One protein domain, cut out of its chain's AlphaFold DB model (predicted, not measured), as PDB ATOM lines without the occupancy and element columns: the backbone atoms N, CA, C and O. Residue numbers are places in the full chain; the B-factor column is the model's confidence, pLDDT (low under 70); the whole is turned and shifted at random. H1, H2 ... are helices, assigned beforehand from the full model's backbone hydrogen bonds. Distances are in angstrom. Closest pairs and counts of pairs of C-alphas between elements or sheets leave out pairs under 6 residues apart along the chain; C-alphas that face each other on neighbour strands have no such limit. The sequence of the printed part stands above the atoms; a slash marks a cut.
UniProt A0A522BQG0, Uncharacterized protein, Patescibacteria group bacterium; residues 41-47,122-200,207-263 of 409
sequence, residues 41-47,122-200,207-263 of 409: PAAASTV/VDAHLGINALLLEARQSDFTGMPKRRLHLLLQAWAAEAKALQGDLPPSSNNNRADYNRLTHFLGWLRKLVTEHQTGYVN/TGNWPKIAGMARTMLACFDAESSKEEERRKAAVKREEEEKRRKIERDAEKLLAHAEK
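This is residues 41 to 47, 122 to 200 and 207 to 263 of the 409 residues of an uncharacterized protein of Patescibacteria group bacterium (UniProt A0A522BQG0). H2, H3 and H4 form a small up-and-down bundle, each helix running against the one before it, and the very long H5 packs its first part on H3 and then sticks out as an arm, residues 229 to 263. The short H1 stands free of the rest. The printed part has 143 residues with five named helices, H1 to H5 in chain order, and no named strand: all helix. It is extended, with a radius of gyration of the C-alphas of 25.3 A, and spans 95 by 46 by 31 A; the body without the free stretches spans 42 by 27 by 24 A.

H1, residues 41 to 47, touches no helix. H2, residues 122 to 137, touches H3, residues 145 to 165, with residues 124 to 131 alone; this hairpin runs opposite ways at a shallow tilt of 17 degrees, its closest C-alphas, Ala 124 and Leu 162, 5.6 A apart. H3 and H4, residues 171 to 192, touch as a second hairpin at a shallow tilt of 19 degrees, closest at the C-alphas of Ala 156 and Leu 184, 6.9 A. H4 touches H2 with residues 173 to 180 alone, the same way at 29 degrees, closest at the C-alphas of His 125 and Asn 173, 7.0 A. H3 is the hub. H5, residues 210 to 263, touches it with residues 210 to 225 alone, opposite ways at a shallow tilt of 20 degrees; the closest C-alphas, Ala 154 and Ala 214, are 4.8 A apart. H5 is apart from H2 and H4. Every O i to N i+4 pair is within hydrogen-bond range in H2, H4 and H5, against 2 of 3 in H1 and 16 of 17 in H3.

H1 begins at C-alpha 41, (74.485, 108.808, 127.277). From first to last C-alpha H2 measures 22.4 A, H3 30.7 A, H4 31.0 A and H5 78.7 A, ending at C-alpha 263, (100.354, 146.799, 62.637).

The C-alphas farthest apart, Ser 169 and Lys 263, are 95.3 A apart. Residues 48 to 121 and 201 to 206 are not printed, leaving C-alpha gaps of 23.0 A and 12.6 A. No link printed whole is long. The pLDDT is under 70 at residues 41 to 47, 122, 191 to 200 and 207 to 208.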
ATOM      1  N   PRO A  41      74.275 107.376 127.509       67.19
ATOM      2  CA  PRO A  41      74.485 108.808 127.277       67.19
ATOM      3  C   PRO A  41      74.954 109.580 128.524       67.19
ATOM      4  O   PRO A  41      75.665 110.575 128.399       67.19
ATOM      5  N   ALA A  42      74.645 109.099 129.735       59.56
ATOM      6  CA  ALA A  42      75.127 109.701 130.983       59.56
ATOM      7  C   ALA A  42      76.657 109.570 131.151       59.56
ATOM      8  O   ALA A  42      77.331 110.497 131.614       59.56
ATOM      9  N   ALA A  43      77.233 108.446 130.708       54.25
ATOM     10  CA  ALA A  43      78.681 108.259 130.674       54.25
ATOM     11  C   ALA A  43      79.344 109.178 129.629       54.25
ATOM     12  O   ALA A  43      80.463 109.644 129.843       54.25
ATOM     13  N   ALA A  44      78.640 109.501 128.539       51.41
ATOM     14  CA  ALA A  44      79.123 110.368 127.467       51.41
ATOM     15  C   ALA A  44      79.254 111.847 127.882       51.41
ATOM     16  O   ALA A  44      80.280 112.462 127.589       51.41
ATOM     17  N   SER A  45      78.284 112.405 128.623       50.31
ATOM     18  CA  SER A  45      78.384 113.786 129.144       50.31
ATOM     19  C   SER A  45      79.568 113.964 130.100       50.31
ATOM     20  O   SER A  45      80.244 114.992 130.072       50.31
ATOM     21  N   THR A  46      79.906 112.923 130.868       48.66
ATOM     22  CA  THR A  46      81.081 112.925 131.759       48.66
ATOM     23  C   THR A  46      82.401 112.900 130.966       48.66
ATOM     24  O   THR A  46      83.404 113.463 131.397       48.66
ATOM     25  N   VAL A  47      82.411 112.294 129.772       45.50
ATOM     26  CA  VAL A  47      83.582 112.172 128.876       45.50
ATOM     27  C   VAL A  47      83.833 113.446 128.052       45.50
ATOM     28  O   VAL A  47      84.977 113.755 127.687       45.50
ATOM     29  N   VAL A 122      99.846 119.777 144.900       60.31
ATOM     30  CA  VAL A 122      98.802 120.342 144.038       60.31
ATOM     31  C   VAL A 122      99.409 120.733 142.689       60.31
ATOM     32  O   VAL A 122      98.820 120.444 141.648       60.31
ATOM     33  N   ASP A 123     100.627 121.273 142.700       73.94
ATOM     34  CA  ASP A 123     101.341 121.699 141.494       73.94
ATOM     35  C   ASP A 123     101.692 120.524 140.569       73.94
ATOM     36  O   ASP A 123     101.511 120.618 139.352       73.94
ATOM     37  N   ALA A 124     102.106 119.377 141.124       76.44
ATOM     38  CA  ALA A 124     102.438 118.199 140.319       76.44
ATOM     39  C   ALA A 124     101.208 117.600 139.611       76.44
ATOM     40  O   ALA A 124     101.258 117.260 138.426       76.44
ATOM     41  N   HIS A 125     100.077 117.508 140.319       73.94
ATOM     42  CA  HIS A 125      98.823 116.999 139.761       73.94
ATOM     43  C   HIS A 125      98.232 117.952 138.707       73.94
ATOM     44  O   HIS A 125      97.748 117.508 137.662       73.94
ATOM     45  N   LEU A 126      98.302 119.267 138.939       81.38
ATOM     46  CA  LEU A 126      97.927 120.265 137.935       81.38
ATOM     47  C   LEU A 126      98.831 120.180 136.700       81.38
ATOM     48  O   LEU A 126      98.326 120.236 135.580       81.38
ATOM     49  N   GLY A 127     100.135 119.960 136.893       81.44
ATOM     50  CA  GLY A 127     101.093 119.744 135.811       81.44
ATOM     51  C   GLY A 127     100.740 118.540 134.936       81.44
ATOM     52  O   GLY A 127     100.643 118.674 133.719       81.44
ATOM     53  N   ILE A 128     100.463 117.377 135.536       79.44
ATOM     54  CA  ILE A 128     100.075 116.162 134.792       79.44
ATOM     55  C   ILE A 128      98.778 116.386 134.003       79.44
ATOM     56  O   ILE A 128      98.700 116.035 132.823       79.44
ATOM     57  N   ASN A 129      97.772 117.016 134.615       79.94
ATOM     58  CA  ASN A 129      96.512 117.313 133.934       79.94
ATOM     59  C   ASN A 129      96.681 118.324 132.794       79.94
ATOM     60  O   ASN A 129      96.045 118.172 131.752       79.94
ATOM     61  N   ALA A 130      97.561 119.314 132.952       84.25
ATOM     62  CA  ALA A 130      97.890 120.253 131.886       84.25
ATOM     63  C   ALA A 130      98.530 119.539 130.684       84.25
ATOM     64  O   ALA A 130      98.135 119.802 129.549       84.25
ATOM     65  N   LEU A 131      99.436 118.582 130.919       82.69
ATOM     66  CA  LEU A 131     100.043 117.773 129.852       82.69
ATOM     67  C   LEU A 131      99.011 116.910 129.127       82.69
ATOM     68  O   LEU A 131      99.003 116.851 127.899       82.69
ATOM     69  N   LEU A 132      98.115 116.263 129.875       79.00
ATOM     70  CA  LEU A 132      97.031 115.468 129.296       79.00
ATOM     71  C   LEU A 132      96.071 116.335 128.474       79.00
ATOM     72  O   LEU A 132      95.633 115.920 127.401       79.00
ATOM     73  N   LEU A 133      95.761 117.545 128.946       84.56
ATOM     74  CA  LEU A 133      94.908 118.485 128.229       84.56
ATOM     75  C   LEU A 133      95.579 119.001 126.950       84.56
ATOM     76  O   LEU A 133      94.949 118.991 125.893       84.56
ATOM     77  N   GLU A 134      96.854 119.391 127.018       86.25
ATOM     78  CA  GLU A 134      97.641 119.811 125.852       86.25
ATOM     79  C   GLU A 134      97.729 118.681 124.819       86.25
ATOM     80  O   GLU A 134      97.511 118.893 123.622       86.25
ATOM     81  N   ALA A 135      97.968 117.452 125.279       82.00
ATOM     82  CA  ALA A 135      97.969 116.289 124.414       82.00
ATOM     83  C   ALA A 135      96.601 116.033 123.781       82.00
ATOM     84  O   ALA A 135      96.521 115.743 122.590       82.00
ATOM     85  N   ARG A 136      95.508 116.201 124.530       80.00
ATOM     86  CA  ARG A 136      94.145 116.052 124.004       80.00
ATOM     87  C   ARG A 136      93.813 117.092 122.931       80.00
ATOM     88  O   ARG A 136      93.073 116.782 121.999       80.00
ATOM     89  N   GLN A 137      94.327 118.310 123.081       86.69
ATOM     90  CA  GLN A 137      94.107 119.424 122.154       86.69
ATOM     91  C   GLN A 137      95.030 119.383 120.929       86.69
ATOM     92  O   GLN A 137      94.781 120.085 119.951       86.69
ATOM     93  N   SER A 138      96.083 118.566 120.961       84.56
ATOM     94  CA  SER A 138      97.049 118.468 119.873       84.56
ATOM     95  C   SER A 138      96.490 117.683 118.684       84.56
ATOM     96  O   SER A 138      96.024 116.551 118.818       84.56
ATOM     97  N   ASP A 139      96.583 118.267 117.488       87.31
ATOM     98  CA  ASP A 139      96.282 117.572 116.235       87.31
ATOM     99  C   ASP A 139      97.464 116.682 115.826       87.31
ATOM    100  O   ASP A 139      98.416 117.133 115.191       87.31
ATOM    101  N   PHE A 140      97.424 115.410 116.212       81.31
ATOM    102  CA  PHE A 140      98.499 114.459 115.922       81.31
ATOM    103  C   PHE A 140      98.602 114.063 114.446       81.31
ATOM    104  O   PHE A 140      99.683 113.672 114.008       81.31
ATOM    105  N   THR A 141      97.511 114.137 113.679       80.50
ATOM    106  CA  THR A 141      97.486 113.658 112.289       80.50
ATOM    107  C   THR A 141      97.959 114.728 111.311       80.50
ATOM    108  O   THR A 141      98.635 114.398 110.338       80.50
ATOM    109  N   GLY A 142      97.657 116.002 111.581       84.12
ATOM    110  CA  GLY A 142      98.118 117.136 110.774       84.12
ATOM    111  C   GLY A 142      99.541 117.609 111.088       84.12
ATOM    112  O   GLY A 142     100.126 118.382 110.327       84.12
ATOM    113  N   MET A 143     100.127 117.162 112.202       87.06
ATOM    114  CA  MET A 143     101.397 117.698 112.687       87.06
ATOM    115  C   MET A 143     102.617 117.168 111.912       87.06
ATOM    116  O   MET A 143     102.746 115.960 111.695       87.06
ATOM    117  N   PRO A 144     103.600 118.028 111.567       89.56
ATOM    118  CA  PRO A 144     104.872 117.563 111.028       89.56
ATOM    119  C   PRO A 144     105.552 116.574 111.982       89.56
ATOM    120  O   PRO A 144     105.731 116.873 113.164       89.56
ATOM    121  N   LYS A 145     106.020 115.428 111.465       85.44
ATOM    122  CA  LYS A 145     106.655 114.363 112.275       85.44
ATOM    123  C   LYS A 145     107.769 114.881 113.195       85.44
ATOM    124  O   LYS A 145     107.888 114.440 114.331       85.44
ATOM    125  N   ARG A 146     108.567 115.846 112.718       86.62
ATOM    126  CA  ARG A 146     109.643 116.480 113.501       86.62
ATOM    127  C   ARG A 146     109.112 117.271 114.701       86.62
ATOM    128  O   ARG A 146     109.692 117.176 115.777       86.62
ATOM    129  N   ARG A 147     108.013 118.013 114.536       90.94
ATOM    130  CA  ARG A 147     107.354 118.741 115.632       90.94
ATOM    131  C   ARG A 147     106.803 117.773 116.666       90.94
ATOM    132  O   ARG A 147     107.048 117.936 117.854       90.94
ATOM    133  N   LEU A 148     106.113 116.739 116.188       87.31
ATOM    134  CA  LEU A 148     105.512 115.716 117.033       87.31
ATOM    135  C   LEU A 148     106.565 114.979 117.868       87.31
ATOM    136  O   LEU A 148     106.369 114.770 119.058       87.31
ATOM    137  N   HIS A 149     107.718 114.670 117.277       85.25
ATOM    138  CA  HIS A 149     108.862 114.116 117.998       85.25
ATOM    139  C   HIS A 149     109.321 115.019 119.156       85.25
ATOM    140  O   HIS A 149     109.468 114.547 120.280       85.25
ATOM    141  N   LEU A 150     109.533 116.314 118.893       87.19
ATOM    142  CA  LEU A 150     109.974 117.280 119.909       87.19
ATOM    143  C   LEU A 150     108.934 117.453 121.023       87.19
ATOM    144  O   LEU A 150     109.295 117.544 122.194       87.19
ATOM    145  N   LEU A 151     107.652 117.455 120.658       89.19
ATOM    146  CA  LEU A 151     106.537 117.568 121.592       89.19
ATOM    147  C   LEU A 151     106.442 116.345 122.511       89.19
ATOM    148  O   LEU A 151     106.388 116.490 123.728       89.19
ATOM    149  N   LEU A 152     106.510 115.137 121.946       87.56
ATOM    150  CA  LEU A 152     106.520 113.903 122.729       87.56
ATOM    151  C   LEU A 152     107.756 113.819 123.642       87.56
ATOM    152  O   LEU A 152     107.664 113.284 124.748       87.56
ATOM    153  N   GLN A 153     108.909 114.338 123.202       86.00
ATOM    154  CA  GLN A 153     110.121 114.391 124.019       86.00
ATOM    155  C   GLN A 153     109.955 115.361 125.195       86.00
ATOM    156  O   GLN A 153     110.352 115.025 126.312       86.00
ATOM    157  N   ALA A 154     109.349 116.529 124.957       88.75
ATOM    158  CA  ALA A 154     109.035 117.501 125.999       88.75
ATOM    159  C   ALA A 154     108.082 116.901 127.039       88.75
ATOM    160  O   ALA A 154     108.439 116.838 128.212       88.75
ATOM    161  N   TRP A 155     106.943 116.351 126.607       89.31
ATOM    162  CA  TRP A 155     105.964 115.755 127.519       89.31
ATOM    163  C   TRP A 155     106.525 114.597 128.331       89.31
ATOM    164  O   TRP A 155     106.231 114.483 129.517       89.31
ATOM    165  N   ALA A 156     107.345 113.736 127.727       86.75
ATOM    166  CA  ALA A 156     107.929 112.625 128.463       86.75
ATOM    167  C   ALA A 156     108.945 113.087 129.519       86.75
ATOM    168  O   ALA A 156     108.979 112.530 130.616       86.75
ATOM    169  N   ALA A 157     109.745 114.113 129.215       86.12
ATOM    170  CA  ALA A 157     110.664 114.704 130.182       86.12
ATOM    171  C   ALA A 157     109.918 115.448 131.304       86.12
ATOM    172  O   ALA A 157     110.287 115.313 132.467       86.12
ATOM    173  N   GLU A 158     108.844 116.172 130.980       88.75
ATOM    174  CA  GLU A 158     107.995 116.866 131.959       88.75
ATOM    175  C   GLU A 158     107.274 115.874 132.870       88.75
ATOM    176  O   GLU A 158     107.329 116.012 134.088       88.75
ATOM    177  N   ALA A 159     106.695 114.809 132.308       86.69
ATOM    178  CA  ALA A 159     106.083 113.733 133.080       86.69
ATOM    179  C   ALA A 159     107.080 113.113 134.069       86.69
ATOM    180  O   ALA A 159     106.741 112.887 135.228       86.69
ATOM    181  N   LYS A 160     108.324 112.863 133.634       85.12
ATOM    182  CA  LYS A 160     109.385 112.313 134.489       85.12
ATOM    183  C   LYS A 160     109.867 113.283 135.562       85.12
ATOM    184  O   LYS A 160     110.131 112.837 136.676       85.12
ATOM    185  N   ALA A 161     109.967 114.573 135.247       86.38
ATOM    186  CA  ALA A 161     110.274 115.603 136.234       86.38
ATOM    187  C   ALA A 161     109.199 115.626 137.331       86.38
ATOM    188  O   ALA A 161     109.523 115.448 138.499       86.38
ATOM    189  N   LEU A 162     107.924 115.692 136.931       86.00
ATOM    190  CA  LEU A 162     106.783 115.674 137.848       86.00
ATOM    191  C   LEU A 162     106.715 114.375 138.664       86.00
ATOM    192  O   LEU A 162     106.348 114.408 139.831       86.00
ATOM    193  N   GLN A 163     107.106 113.231 138.086       84.00
ATOM    194  CA  GLN A 163     107.175 111.955 138.806       84.00
ATOM    195  C   GLN A 163     108.164 111.995 139.973       84.00
ATOM    196  O   GLN A 163     107.884 111.415 141.020       84.00
ATOM    197  N   GLY A 164     109.320 112.637 139.781       82.44
ATOM    198  CA  GLY A 164     110.350 112.756 140.813       82.44
ATOM    199  C   GLY A 164     109.886 113.553 142.033       82.44
ATOM    200  O   GLY A 164     110.337 113.275 143.140       82.44
ATOM    201  N   ASP A 165     108.943 114.475 141.830       83.00
ATOM    202  CA  ASP A 165     108.405 115.352 142.872       83.00
ATOM    203  C   ASP A 165     107.206 114.733 143.621       83.00
ATOM    204  O   ASP A 165     106.764 115.257 144.648       83.00
ATOM    205  N   LEU A 166     106.664 113.604 143.141       80.19
ATOM    206  CA  LEU A 166     105.529 112.930 143.769       80.19
ATOM    207  C   LEU A 166     105.969 112.088 144.984       80.19
ATOM    208  O   LEU A 166     106.845 111.230 144.859       80.19
ATOM    209  N   PRO A 167     105.322 112.238 146.157       80.38
ATOM    210  CA  PRO A 167     105.618 111.412 147.315       80.38
ATOM    211  C   PRO A 167     105.225 109.946 147.062       80.38
ATOM    212  O   PRO A 167     104.177 109.682 146.459       80.38
ATOM    213  N   PRO A 168     105.998 108.974 147.585       76.06
ATOM    214  CA  PRO A 168     105.774 107.545 147.345       76.06
ATOM    215  C   PRO A 168     104.401 107.021 147.790       76.06
ATOM    216  O   PRO A 168     103.967 105.970 147.326       76.06
ATOM    217  N   SER A 169     103.730 107.727 148.705       77.44
ATOM    218  CA  SER A 169     102.467 107.321 149.330       77.44
ATOM    219  C   SER A 169     101.209 107.664 148.522       77.44
ATOM    220  O   SER A 169     100.122 107.219 148.890       77.44
ATOM    221  N   SER A 170     101.307 108.432 147.430       75.38
ATOM    222  CA  SER A 170     100.123 108.839 146.662       75.38
ATOM    223  C   SER A 170      99.740 107.815 145.586       75.38
ATOM    224  O   SER A 170     100.189 107.883 144.438       75.38
ATOM    225  N   ASN A 171      98.870 106.866 145.950       75.12
ATOM    226  CA  ASN A 171      98.356 105.841 145.029       75.12
ATOM    227  C   ASN A 171      97.638 106.443 143.807       75.12
ATOM    228  O   ASN A 171      97.841 105.969 142.689       75.12
ATOM    229  N   ASN A 172      96.860 107.515 143.996       73.88
ATOM    230  CA  ASN A 172      96.135 108.172 142.901       73.88
ATOM    231  C   ASN A 172      97.096 108.825 141.899       73.88
ATOM    232  O   ASN A 172      96.966 108.624 140.694       73.88
ATOM    233  N   ASN A 173      98.135 109.512 142.385       71.94
ATOM    234  CA  ASN A 173      99.098 110.175 141.502       71.94
ATOM    235  C   ASN A 173      99.913 109.160 140.690       71.94
ATOM    236  O   ASN A 173     100.289 109.420 139.546       71.94
ATOM    237  N   ARG A 174     100.158 107.973 141.258       75.19
ATOM    238  CA  ARG A 174     100.820 106.876 140.550       75.19
ATOM    239  C   ARG A 174      99.956 106.324 139.415       75.19
ATOM    240  O   ARG A 174     100.500 106.007 138.359       75.19
ATOM    241  N   ALA A 175      98.638 106.244 139.604       79.06
ATOM    242  CA  ALA A 175      97.704 105.817 138.564       79.06
ATOM    243  C   ALA A 175      97.676 106.804 137.385       79.06
ATOM    244  O   ALA A 175      97.876 106.393 136.241       79.06
ATOM    245  N   ASP A 176      97.531 108.106 137.645       75.56
ATOM    246  CA  ASP A 176      97.503 109.118 136.578       75.56
ATOM    247  C   ASP A 176      98.848 109.242 135.848       75.56
ATOM    248  O   ASP A 176      98.893 109.365 134.620       75.56
ATOM    249  N   TYR A 177      99.962 109.101 136.571       79.69
ATOM    250  CA  TYR A 177     101.287 109.017 135.962       79.69
ATOM    251  C   TYR A 177     101.438 107.786 135.052       79.69
ATOM    252  O   TYR A 177     101.983 107.883 133.945       79.69
ATOM    253  N   ASN A 178     100.956 106.619 135.494       79.06
ATOM    254  CA  ASN A 178     100.975 105.406 134.680       79.06
ATOM    255  C   ASN A 178     100.147 105.607 133.408       79.06
ATOM    256  O   ASN A 178     100.639 105.299 132.323       79.06
ATOM    257  N   ARG A 179      98.950 106.203 133.508       77.38
ATOM    258  CA  ARG A 179      98.111 106.543 132.344       77.38
ATOM    259  C   ARG A 179      98.844 107.451 131.362       77.38
ATOM    260  O   ARG A 179      98.892 107.139 130.174       77.38
ATOM    261  N   LEU A 180      99.482 108.519 131.846       77.75
ATOM    262  CA  LEU A 180     100.281 109.416 131.006       77.75
ATOM    263  C   LEU A 180     101.451 108.673 130.339       77.75
ATOM    264  O   LEU A 180     101.679 108.823 129.142       77.75
ATOM    265  N   THR A 181     102.158 107.817 131.077       79.81
ATOM    266  CA  THR A 181     103.276 107.023 130.543       79.81
ATOM    267  C   THR A 181     102.811 106.035 129.470       79.81
ATOM    268  O   THR A 181     103.444 105.929 128.417       79.81
ATOM    269  N   HIS A 182     101.698 105.335 129.699       80.44
ATOM    270  CA  HIS A 182     101.097 104.428 128.722       80.44
ATOM    271  C   HIS A 182     100.641 105.176 127.472       80.44
ATOM    272  O   HIS A 182     100.946 104.746 126.359       80.44
ATOM    273  N   PHE A 183      99.988 106.323 127.645       79.19
ATOM    274  CA  PHE A 183      99.556 107.182 126.552       79.19
ATOM    275  C   PHE A 183     100.738 107.690 125.713       79.19
ATOM    276  O   PHE A 183     100.723 107.562 124.488       79.19
ATOM    277  N   LEU A 184     101.809 108.178 126.348       79.94
ATOM    278  CA  LEU A 184     103.034 108.595 125.655       79.94
ATOM    279  C   LEU A 184     103.732 107.419 124.957       79.94
ATOM    280  O   LEU A 184     104.234 107.565 123.841       79.94
ATOM    281  N   GLY A 185     103.738 106.236 125.578       79.62
ATOM    282  CA  GLY A 185     104.256 105.006 124.979       79.62
ATOM    283  C   GLY A 185     103.450 104.550 123.759       79.62
ATOM    284  O   GLY A 185     104.027 104.082 122.775       79.62
ATOM    285  N   TRP A 186     102.130 104.722 123.789       81.62
ATOM    286  CA  TRP A 186     101.251 104.457 122.655       81.62
ATOM    287  C   TRP A 186     101.449 105.478 121.528       81.62
ATOM    288  O   TRP A 186     101.702 105.073 120.392       81.62
ATOM    289  N   LEU A 187     101.437 106.781 121.837       72.75
ATOM    290  CA  LEU A 187     101.714 107.839 120.858       72.75
ATOM    291  C   LEU A 187     103.069 107.626 120.191       72.75
ATOM    292  O   LEU A 187     103.193 107.751 118.976       72.75
ATOM    293  N   ARG A 188     104.081 107.222 120.964       75.19
ATOM    294  CA  ARG A 188     105.368 106.809 120.413       75.19
ATOM    295  C   ARG A 188     105.184 105.726 119.357       75.19
ATOM    296  O   ARG A 188     105.694 105.913 118.259       75.19
ATOM    297  N   LYS A 189     104.516 104.605 119.650       77.00
ATOM    298  CA  LYS A 189     104.341 103.513 118.670       77.00
ATOM    299  C   LYS A 189     103.708 104.028 117.376       77.00
ATOM    300  O   LYS A 189     104.250 103.776 116.307       77.00
ATOM    301  N   LEU A 190     102.665 104.846 117.495       71.69
ATOM    302  CA  LEU A 190     101.952 105.433 116.359       71.69
ATOM    303  C   LEU A 190     102.838 106.352 115.494       71.69
ATOM    304  O   LEU A 190     102.692 106.408 114.278       71.69
ATOM    305  N   VAL A 191     103.787 107.062 116.109       69.69
ATOM    306  CA  VAL A 191     104.673 108.017 115.418       69.69
ATOM    307  C   VAL A 191     105.971 107.369 114.924       69.69
ATOM    308  O   VAL A 191     106.553 107.807 113.928       69.69
ATOM    309  N   THR A 192     106.443 106.329 115.614       66.94
ATOM    310  CA  THR A 192     107.790 105.756 115.456       66.94
ATOM    311  C   THR A 192     107.841 104.429 114.713       66.94
ATOM    312  O   THR A 192     108.944 103.914 114.550       66.94
ATOM    313  N   GLU A 193     106.732 103.926 114.151       67.00
ATOM    314  CA  GLU A 193     106.736 102.764 113.233       67.00
ATOM    315  C   GLU A 193     107.790 102.868 112.104       67.00
ATOM    316  O   GLU A 193     108.178 101.858 111.517       67.00
ATOM    317  N   HIS A 194     108.336 104.065 111.842       56.03
ATOM    318  CA  HIS A 194     109.428 104.293 110.890       56.03
ATOM    319  C   HIS A 194     110.628 105.108 111.418       56.03
ATOM    320  O   HIS A 194     111.446 105.552 110.613       56.03
ATOM    321  N   GLN A 195     110.768 105.344 112.730       56.41
ATOM    322  CA  GLN A 195     111.920 106.077 113.286       56.41
ATOM    323  C   GLN A 195     112.633 105.283 114.381       56.41
ATOM    324  O   GLN A 195     112.192 105.219 115.530       56.41
ATOM    325  N   THR A 196     113.790 104.721 114.032       48.22
ATOM    326  CA  THR A 196     114.764 104.197 114.992       48.22
ATOM    327  C   THR A 196     115.476 105.371 115.677       48.22
ATOM    328  O   THR A 196     115.890 106.325 115.024       48.22
ATOM    329  N   GLY A 197     115.586 105.339 117.008       55.50
ATOM    330  CA  GLY A 197     116.277 106.378 117.792       55.50
ATOM    331  C   GLY A 197     115.382 107.256 118.668       55.50
ATOM    332  O   GLY A 197     115.894 108.142 119.353       55.50
ATOM    333  N   TYR A 198     114.066 107.005 118.708       54.81
ATOM    334  CA  TYR A 198     113.188 107.672 119.667       54.81
ATOM    335  C   TYR A 198     113.540 107.246 121.095       54.81
ATOM    336  O   TYR A 198     113.148 106.179 121.571       54.81
ATOM    337  N   VAL A 199     114.263 108.143 121.761       51.25
ATOM    338  CA  VAL A 199     114.422 108.213 123.206       51.25
ATOM    339  C   VAL A 199     115.244 107.070 123.813       51.25
ATOM    340  O   VAL A 199     114.814 106.352 124.710       51.25
ATOM    341  N   ASN A 200     116.521 107.016 123.434       46.56
ATOM    342  CA  ASN A 200     117.549 106.437 124.313       46.56
ATOM    343  C   ASN A 200     117.664 107.200 125.657       46.56
ATOM    344  O   ASN A 200     118.315 106.725 126.575       46.56
ATOM    345  N   THR A 207     119.374 109.548 134.965       56.91
ATOM    346  CA  THR A 207     118.904 109.947 136.308       56.91
ATOM    347  C   THR A 207     119.203 111.399 136.713       56.91
ATOM    348  O   THR A 207     119.099 111.745 137.883       56.91
ATOM    349  N   GLY A 208     119.558 112.288 135.781       64.19
ATOM    350  CA  GLY A 208     120.213 113.549 136.152       64.19
ATOM    351  C   GLY A 208     119.381 114.833 136.154       64.19
ATOM    352  O   GLY A 208     119.540 115.649 137.057       64.19
ATOM    353  N   ASN A 209     118.585 115.114 135.115       84.12
ATOM    354  CA  ASN A 209     118.011 116.463 134.977       84.12
ATOM    355  C   ASN A 209     116.822 116.535 134.007       84.12
ATOM    356  O   ASN A 209     116.881 117.200 132.968       84.12
ATOM    357  N   TRP A 210     115.734 115.842 134.341       84.94
ATOM    358  CA  TRP A 210     114.486 115.895 133.575       84.94
ATOM    359  C   TRP A 210     113.957 117.319 133.343       84.94
ATOM    360  O   TRP A 210     113.607 117.607 132.196       84.94
ATOM    361  N   PRO A 211     113.995 118.250 134.324       86.94
ATOM    362  CA  PRO A 211     113.586 119.638 134.092       86.94
ATOM    363  C   PRO A 211     114.396 120.333 132.990       86.94
ATOM    364  O   PRO A 211     113.836 121.020 132.137       86.94
ATOM    365  N   LYS A 212     115.719 120.122 132.943       84.88
ATOM    366  CA  LYS A 212     116.567 120.680 131.880       84.88
ATOM    367  C   LYS A 212     116.244 120.075 130.516       84.88
ATOM    368  O   LYS A 212     116.199 120.808 129.531       84.88
ATOM    369  N   ILE A 213     116.015 118.762 130.447       83.25
ATOM    370  CA  ILE A 213     115.650 118.083 129.193       83.25
ATOM    371  C   ILE A 213     114.300 118.601 128.685       83.25
ATOM    372  O   ILE A 213     114.188 118.925 127.503       83.25
ATOM    373  N   ALA A 214     113.314 118.744 129.573       85.81
ATOM    374  CA  ALA A 214     112.017 119.338 129.269       85.81
ATOM    375  C   ALA A 214     112.168 120.759 128.710       85.81
ATOM    376  O   ALA A 214     111.694 121.046 127.610       85.81
ATOM    377  N   GLY A 215     112.917 121.622 129.406       85.81
ATOM    378  CA  GLY A 215     113.179 122.991 128.958       85.81
ATOM    379  C   GLY A 215     113.872 123.051 127.593       85.81
ATOM    380  O   GLY A 215     113.474 123.829 126.723       85.81
ATOM    381  N   MET A 216     114.871 122.194 127.354       87.19
ATOM    382  CA  MET A 216     115.534 122.096 126.049       87.19
ATOM    383  C   MET A 216     114.571 121.635 124.949       87.19
ATOM    384  O   MET A 216     114.561 122.225 123.870       87.19
ATOM    385  N   ALA A 217     113.742 120.622 125.209       85.38
ATOM    386  CA  ALA A 217     112.762 120.123 124.248       85.38
ATOM    387  C   ALA A 217     111.702 121.184 123.908       85.38
ATOM    388  O   ALA A 217     111.433 121.415 122.729       85.38
ATOM    389  N   ARG A 218     111.183 121.907 124.910       90.62
ATOM    390  CA  ARG A 218     110.277 123.053 124.716       90.62
ATOM    391  C   ARG A 218     110.933 124.188 123.929       90.62
ATOM    392  O   ARG A 218     110.305 124.742 123.034       90.62
ATOM    393  N   THR A 219     112.203 124.489 124.197       91.31
ATOM    394  CA  THR A 219     112.959 125.498 123.433       91.31
ATOM    395  C   THR A 219     113.098 125.086 121.968       91.31
ATOM    396  O   THR A 219     112.824 125.881 121.074       91.31
ATOM    397  N   MET A 220     113.464 123.828 121.702       89.19
ATOM    398  CA  MET A 220     113.558 123.307 120.335       89.19
ATOM    399  C   MET A 220     112.204 123.310 119.621       89.19
ATOM    400  O   MET A 220     112.144 123.648 118.439       89.19
ATOM    401  N   LEU A 221     111.124 122.966 120.326       90.88
ATOM    402  CA  LEU A 221     109.763 123.028 119.800       90.88
ATOM    403  C   LEU A 221     109.368 124.469 119.438       90.88
ATOM    404  O   LEU A 221     108.879 124.703 118.338       90.88
ATOM    405  N   ALA A 222     109.653 125.441 120.309       93.12
ATOM    406  CA  ALA A 222     109.390 126.854 120.044       93.12
ATOM    407  C   ALA A 222     110.200 127.383 118.846       93.12
ATOM    408  O   ALA A 222     109.664 128.103 118.003       93.12
ATOM    409  N   CYS A 223     111.475 126.993 118.725       94.38
ATOM    410  CA  CYS A 223     112.286 127.309 117.550       94.38
ATOM    411  C   CYS A 223     111.691 126.702 116.274       94.38
ATOM    412  O   CYS A 223     111.588 127.400 115.267       94.38
ATOM    413  N   PHE A 224     111.263 125.436 116.322       94.88
ATOM    414  CA  PHE A 224     110.616 124.773 115.190       94.88
ATOM    415  C   PHE A 224     109.334 125.503 114.767       94.88
ATOM    416  O   PHE A 224     109.137 125.749 113.579       94.88
ATOM    417  N   ASP A 225     108.485 125.888 115.720       93.50
ATOM    418  CA  ASP A 225     107.229 126.589 115.436       93.50
ATOM    419  C   ASP A 225     107.487 127.977 114.829       93.50
ATOM    420  O   ASP A 225     106.854 128.355 113.839       93.50
ATOM    421  N   ALA A 226     108.491 128.702 115.335       94.62
ATOM    422  CA  ALA A 226     108.915 129.980 114.770       94.62
ATOM    423  C   ALA A 226     109.486 129.839 113.346       94.62
ATOM    424  O   ALA A 226     109.221 130.677 112.481       94.62
ATOM    425  N   GLU A 227     110.268 128.791 113.077       94.44
ATOM    426  CA  GLU A 227     110.780 128.487 111.736       94.44
ATOM    427  C   GLU A 227     109.655 128.103 110.773       94.44
ATOM    428  O   GLU A 227     109.606 128.616 109.655       94.44
ATOM    429  N   SER A 228     108.728 127.247 111.211       92.38
ATOM    430  CA  SER A 228     107.584 126.811 110.412       92.38
ATOM    431  C   SER A 228     106.682 127.988 110.040       92.38
ATOM    432  O   SER A 228     106.258 128.095 108.892       92.38
ATOM    433  N   SER A 229     106.442 128.907 110.981       92.81
ATOM    434  CA  SER A 229     105.683 130.136 110.732       92.81
ATOM    435  C   SER A 229     106.375 131.032 109.695       92.81
ATOM    436  O   SER A 229     105.755 131.422 108.704       92.81
ATOM    437  N   LYS A 230     107.686 131.276 109.840       95.38
ATOM    438  CA  LYS A 230     108.472 132.051 108.859       95.38
ATOM    439  C   LYS A 230     108.476 131.407 107.473       95.38
ATOM    440  O   LYS A 230     108.450 132.106 106.462       95.38
ATOM    441  N   GLU A 231     108.546 130.082 107.405       92.56
ATOM    442  CA  GLU A 231     108.507 129.346 106.143       92.56
ATOM    443  C   GLU A 231     107.133 129.455 105.468       92.56
ATOM    444  O   GLU A 231     107.051 129.660 104.257       92.56
ATOM    445  N   GLU A 232     106.046 129.402 106.237       94.06
ATOM    446  CA  GLU A 232     104.698 129.631 105.718       94.06
ATOM    447  C   GLU A 232     104.536 131.055 105.161       94.06
ATOM    448  O   GLU A 232     104.005 131.234 104.061       94.06
ATOM    449  N   GLU A 233     105.054 132.068 105.858       95.94
ATOM    450  CA  GLU A 233     105.076 133.452 105.369       95.94
ATOM    451  C   GLU A 233     105.879 133.590 104.070       95.94
ATOM    452  O   GLU A 233     105.421 134.232 103.120       95.94
ATOM    453  N   ARG A 234     107.047 132.942 103.981       96.00
ATOM    454  CA  ARG A 234     107.861 132.909 102.755       96.00
ATOM    455  C   ARG A 234     107.122 132.247 101.600       96.00
ATOM    456  O   ARG A 234     107.169 132.769 100.488       96.00
ATOM    457  N   ARG A 235     106.409 131.146 101.851       92.94
ATOM    458  CA  ARG A 235     105.582 130.467 100.839       92.94
ATOM    459  C   ARG A 235     104.443 131.358 100.360       92.94
ATOM    460  O   ARG A 235     104.279 131.518  99.155       92.94
ATOM    461  N   LYS A 236     103.712 132.006 101.274       96.19
ATOM    462  CA  LYS A 236     102.654 132.973 100.926       96.19
ATOM    463  C   LYS A 236     103.211 134.141 100.106       96.19
ATOM    464  O   LYS A 236     102.625 134.519  99.093       96.19
ATOM    465  N   ALA A 237     104.370 134.675 100.491       97.06
ATOM    466  CA  ALA A 237     105.042 135.738  99.749       97.06
ATOM    467  C   ALA A 237     105.514 135.281  98.356       97.06
ATOM    468  O   ALA A 237     105.410 136.048  97.399       97.06
ATOM    469  N   ALA A 238     106.009 134.048  98.223       95.81
ATOM    470  CA  ALA A 238     106.423 133.477  96.944       95.81
ATOM    471  C   ALA A 238     105.234 133.283  95.994       95.81
ATOM    472  O   ALA A 238     105.309 133.727  94.852       95.81
ATOM    473  N   VAL A 239     104.122 132.719  96.481       96.69
ATOM    474  CA  VAL A 239     102.881 132.567  95.699       96.69
ATOM    475  C   VAL A 239     102.381 133.929  95.219       96.69
ATOM    476  O   VAL A 239     102.120 134.101  94.032       96.69
ATOM    477  N   LYS A 240     102.343 134.934  96.102       97.94
ATOM    478  CA  LYS A 240     101.940 136.296  95.729       97.94
ATOM    479  C   LYS A 240     102.841 136.898  94.642       97.94
ATOM    480  O   LYS A 240     102.337 137.491  93.693       97.94
ATOM    481  N   ARG A 241     104.165 136.726  94.746       97.81
ATOM    482  CA  ARG A 241     105.116 137.185  93.715       97.81
ATOM    483  C   ARG A 241     104.907 136.471  92.381       97.81
ATOM    484  O   ARG A 241     104.945 137.121  91.342       97.81
ATOM    485  N   GLU A 242     104.667 135.163  92.406       97.25
ATOM    486  CA  GLU A 242     104.396 134.377  91.200       97.25
ATOM    487  C   GLU A 242     103.086 134.817  90.524       97.25
ATOM    488  O   GLU A 242     103.023 134.952  89.301       97.25
ATOM    489  N   GLU A 243     102.043 135.097  91.306       98.19
ATOM    490  CA  GLU A 243     100.779 135.641  90.804       98.19
ATOM    491  C   GLU A 243     100.944 137.043  90.202       98.19
ATOM    492  O   GLU A 243     100.411 137.318  89.124       98.19
ATOM    493  N   GLU A 244     101.706 137.924  90.853       98.31
ATOM    494  CA  GLU A 244     102.038 139.252  90.326       98.31
ATOM    495  C   GLU A 244     102.844 139.160  89.020       98.31
ATOM    496  O   GLU A 244     102.567 139.889  88.065       98.31
ATOM    497  N   GLU A 245     103.799 138.232  88.927       98.12
ATOM    498  CA  GLU A 245     104.571 137.998  87.704       98.12
ATOM    499  C   GLU A 245     103.693 137.463  86.565       98.12
ATOM    500  O   GLU A 245     103.777 137.952  85.432       98.12
ATOM    501  N   LYS A 246     102.798 136.510  86.861       97.94
ATOM    502  CA  LYS A 246     101.803 136.000  85.907       97.94
ATOM    503  C   LYS A 246     100.905 137.123  85.391       97.94
ATOM    504  O   LYS A 246     100.722 137.231  84.179       97.94
ATOM    505  N   ARG A 247     100.415 138.002  86.273       98.31
ATOM    506  CA  ARG A 247      99.623 139.186  85.887       98.31
ATOM    507  C   ARG A 247     100.408 140.120  84.964       98.31
ATOM    508  O   ARG A 247      99.926 140.435  83.882       98.31
ATOM    509  N   ARG A 248     101.651 140.464  85.320       98.25
ATOM    510  CA  ARG A 248     102.538 141.293  84.478       98.25
ATOM    511  C   ARG A 248     102.864 140.654  83.130       98.25
ATOM    512  O   ARG A 248     103.184 141.350  82.170       98.25
ATOM    513  N   LYS A 249     102.890 139.323  83.044       98.00
ATOM    514  CA  LYS A 249     103.096 138.619  81.774       98.00
ATOM    515  C   LYS A 249     101.856 138.712  80.886       98.00
ATOM    516  O   LYS A 249     102.000 139.044  79.718       98.00
ATOM    517  N   ILE A 250     100.672 138.483  81.453       97.62
ATOM    518  CA  ILE A 250      99.395 138.614  80.736       97.62
ATOM    519  C   ILE A 250      99.230 140.037  80.190       97.62
ATOM    520  O   ILE A 250      98.878 140.195  79.028       97.62
ATOM    521  N   GLU A 251      99.541 141.054  80.992       98.31
ATOM    522  CA  GLU A 251      99.486 142.460  80.577       98.31
ATOM    523  C   GLU A 251     100.433 142.751  79.400       98.31
ATOM    524  O   GLU A 251      99.994 143.237  78.360       98.31
ATOM    525  N   ARG A 252     101.704 142.329  79.490       98.25
ATOM    526  CA  ARG A 252     102.677 142.464  78.388       98.25
ATOM    527  C   ARG A 252     102.262 141.718  77.121       98.25
ATOM    528  O   ARG A 252     102.524 142.185  76.015       98.25
ATOM    529  N   ASP A 253     101.679 140.533  77.260       97.19
ATOM    530  CA  ASP A 253     101.227 139.747  76.112       97.19
ATOM    531  C   ASP A 253      99.972 140.376  75.477       97.19
ATOM    532  O   ASP A 253      99.866 140.410  74.250       97.19
ATOM    533  N   ALA A 254      99.078 140.966  76.277       97.88
ATOM    534  CA  ALA A 254      97.937 141.739  75.790       97.88
ATOM    535  C   ALA A 254      98.378 142.998  75.020       97.88
ATOM    536  O   ALA A 254      97.890 143.236  73.916       97.88
ATOM    537  N   GLU A 255      99.352 143.755  75.536       97.88
ATOM    538  CA  GLU A 255      99.932 144.913  74.837       97.88
ATOM    539  C   GLU A 255     100.544 144.523  73.484       97.88
ATOM    540  O   GLU A 255     100.303 145.180  72.471       97.88
ATOM    541  N   LYS A 256     101.287 143.408  73.426       97.12
ATOM    542  CA  LYS A 256     101.854 142.897  72.166       97.12
ATOM    543  C   LYS A 256     100.779 142.508  71.158       97.12
ATOM    544  O   LYS A 256     100.955 142.749  69.963       97.12
ATOM    545  N   LEU A 257      99.689 141.891  71.614       96.75
ATOM    546  CA  LEU A 257      98.570 141.523  70.748       96.75
ATOM    547  C   LEU A 257      97.871 142.763  70.184       96.75
ATOM    548  O   LEU A 257      97.566 142.785  68.989       96.75
ATOM    549  N   LEU A 258      97.680 143.802  71.001       96.56
ATOM    550  CA  LEU A 258      97.139 145.086  70.547       96.56
ATOM    551  C   LEU A 258      98.063 145.745  69.512       96.56
ATOM    552  O   LEU A 258      97.602 146.080  68.422       96.56
ATOM    553  N   ALA A 259      99.370 145.817  69.777       95.38
ATOM    554  CA  ALA A 259     100.346 146.370  68.834       95.38
ATOM    555  C   ALA A 259     100.400 145.588  67.505       95.38
ATOM    556  O   ALA A 259     100.488 146.173  66.423       95.38
ATOM    557  N   HIS A 260     100.306 144.254  67.550       93.25
ATOM    558  CA  HIS A 260     100.248 143.428  66.343       93.25
ATOM    559  C   HIS A 260      98.944 143.646  65.558       93.25
ATOM    560  O   HIS A 260      98.960 143.669  64.325       93.25
ATOM    561  N   ALA A 261      97.813 143.819  66.246       93.38
ATOM    562  CA  ALA A 261      96.536 144.125  65.608       93.38
ATOM    563  C   ALA A 261      96.561 145.493  64.906       93.38
ATOM    564  O   ALA A 261      96.054 145.613  63.789       93.38
ATOM    565  N   GLU A 262      97.192 146.503  65.510       93.31
ATOM    566  CA  GLU A 262      97.399 147.815  64.888       93.31
ATOM    567  C   GLU A 262      98.321 147.736  63.669       93.31
ATOM    568  O   GLU A 262      97.970 148.248  62.604       93.31
ATOM    569  N   LYS A 263      99.446 147.016  63.773       90.44
ATOM    570  CA  LYS A 263     100.354 146.799  62.637       90.44
ATOM    571  C   LYS A 263      99.650 146.095  61.473       90.44
ATOM    572  O   LYS A 263      99.802 146.506  60.328       90.44
TER     573      LYS A 263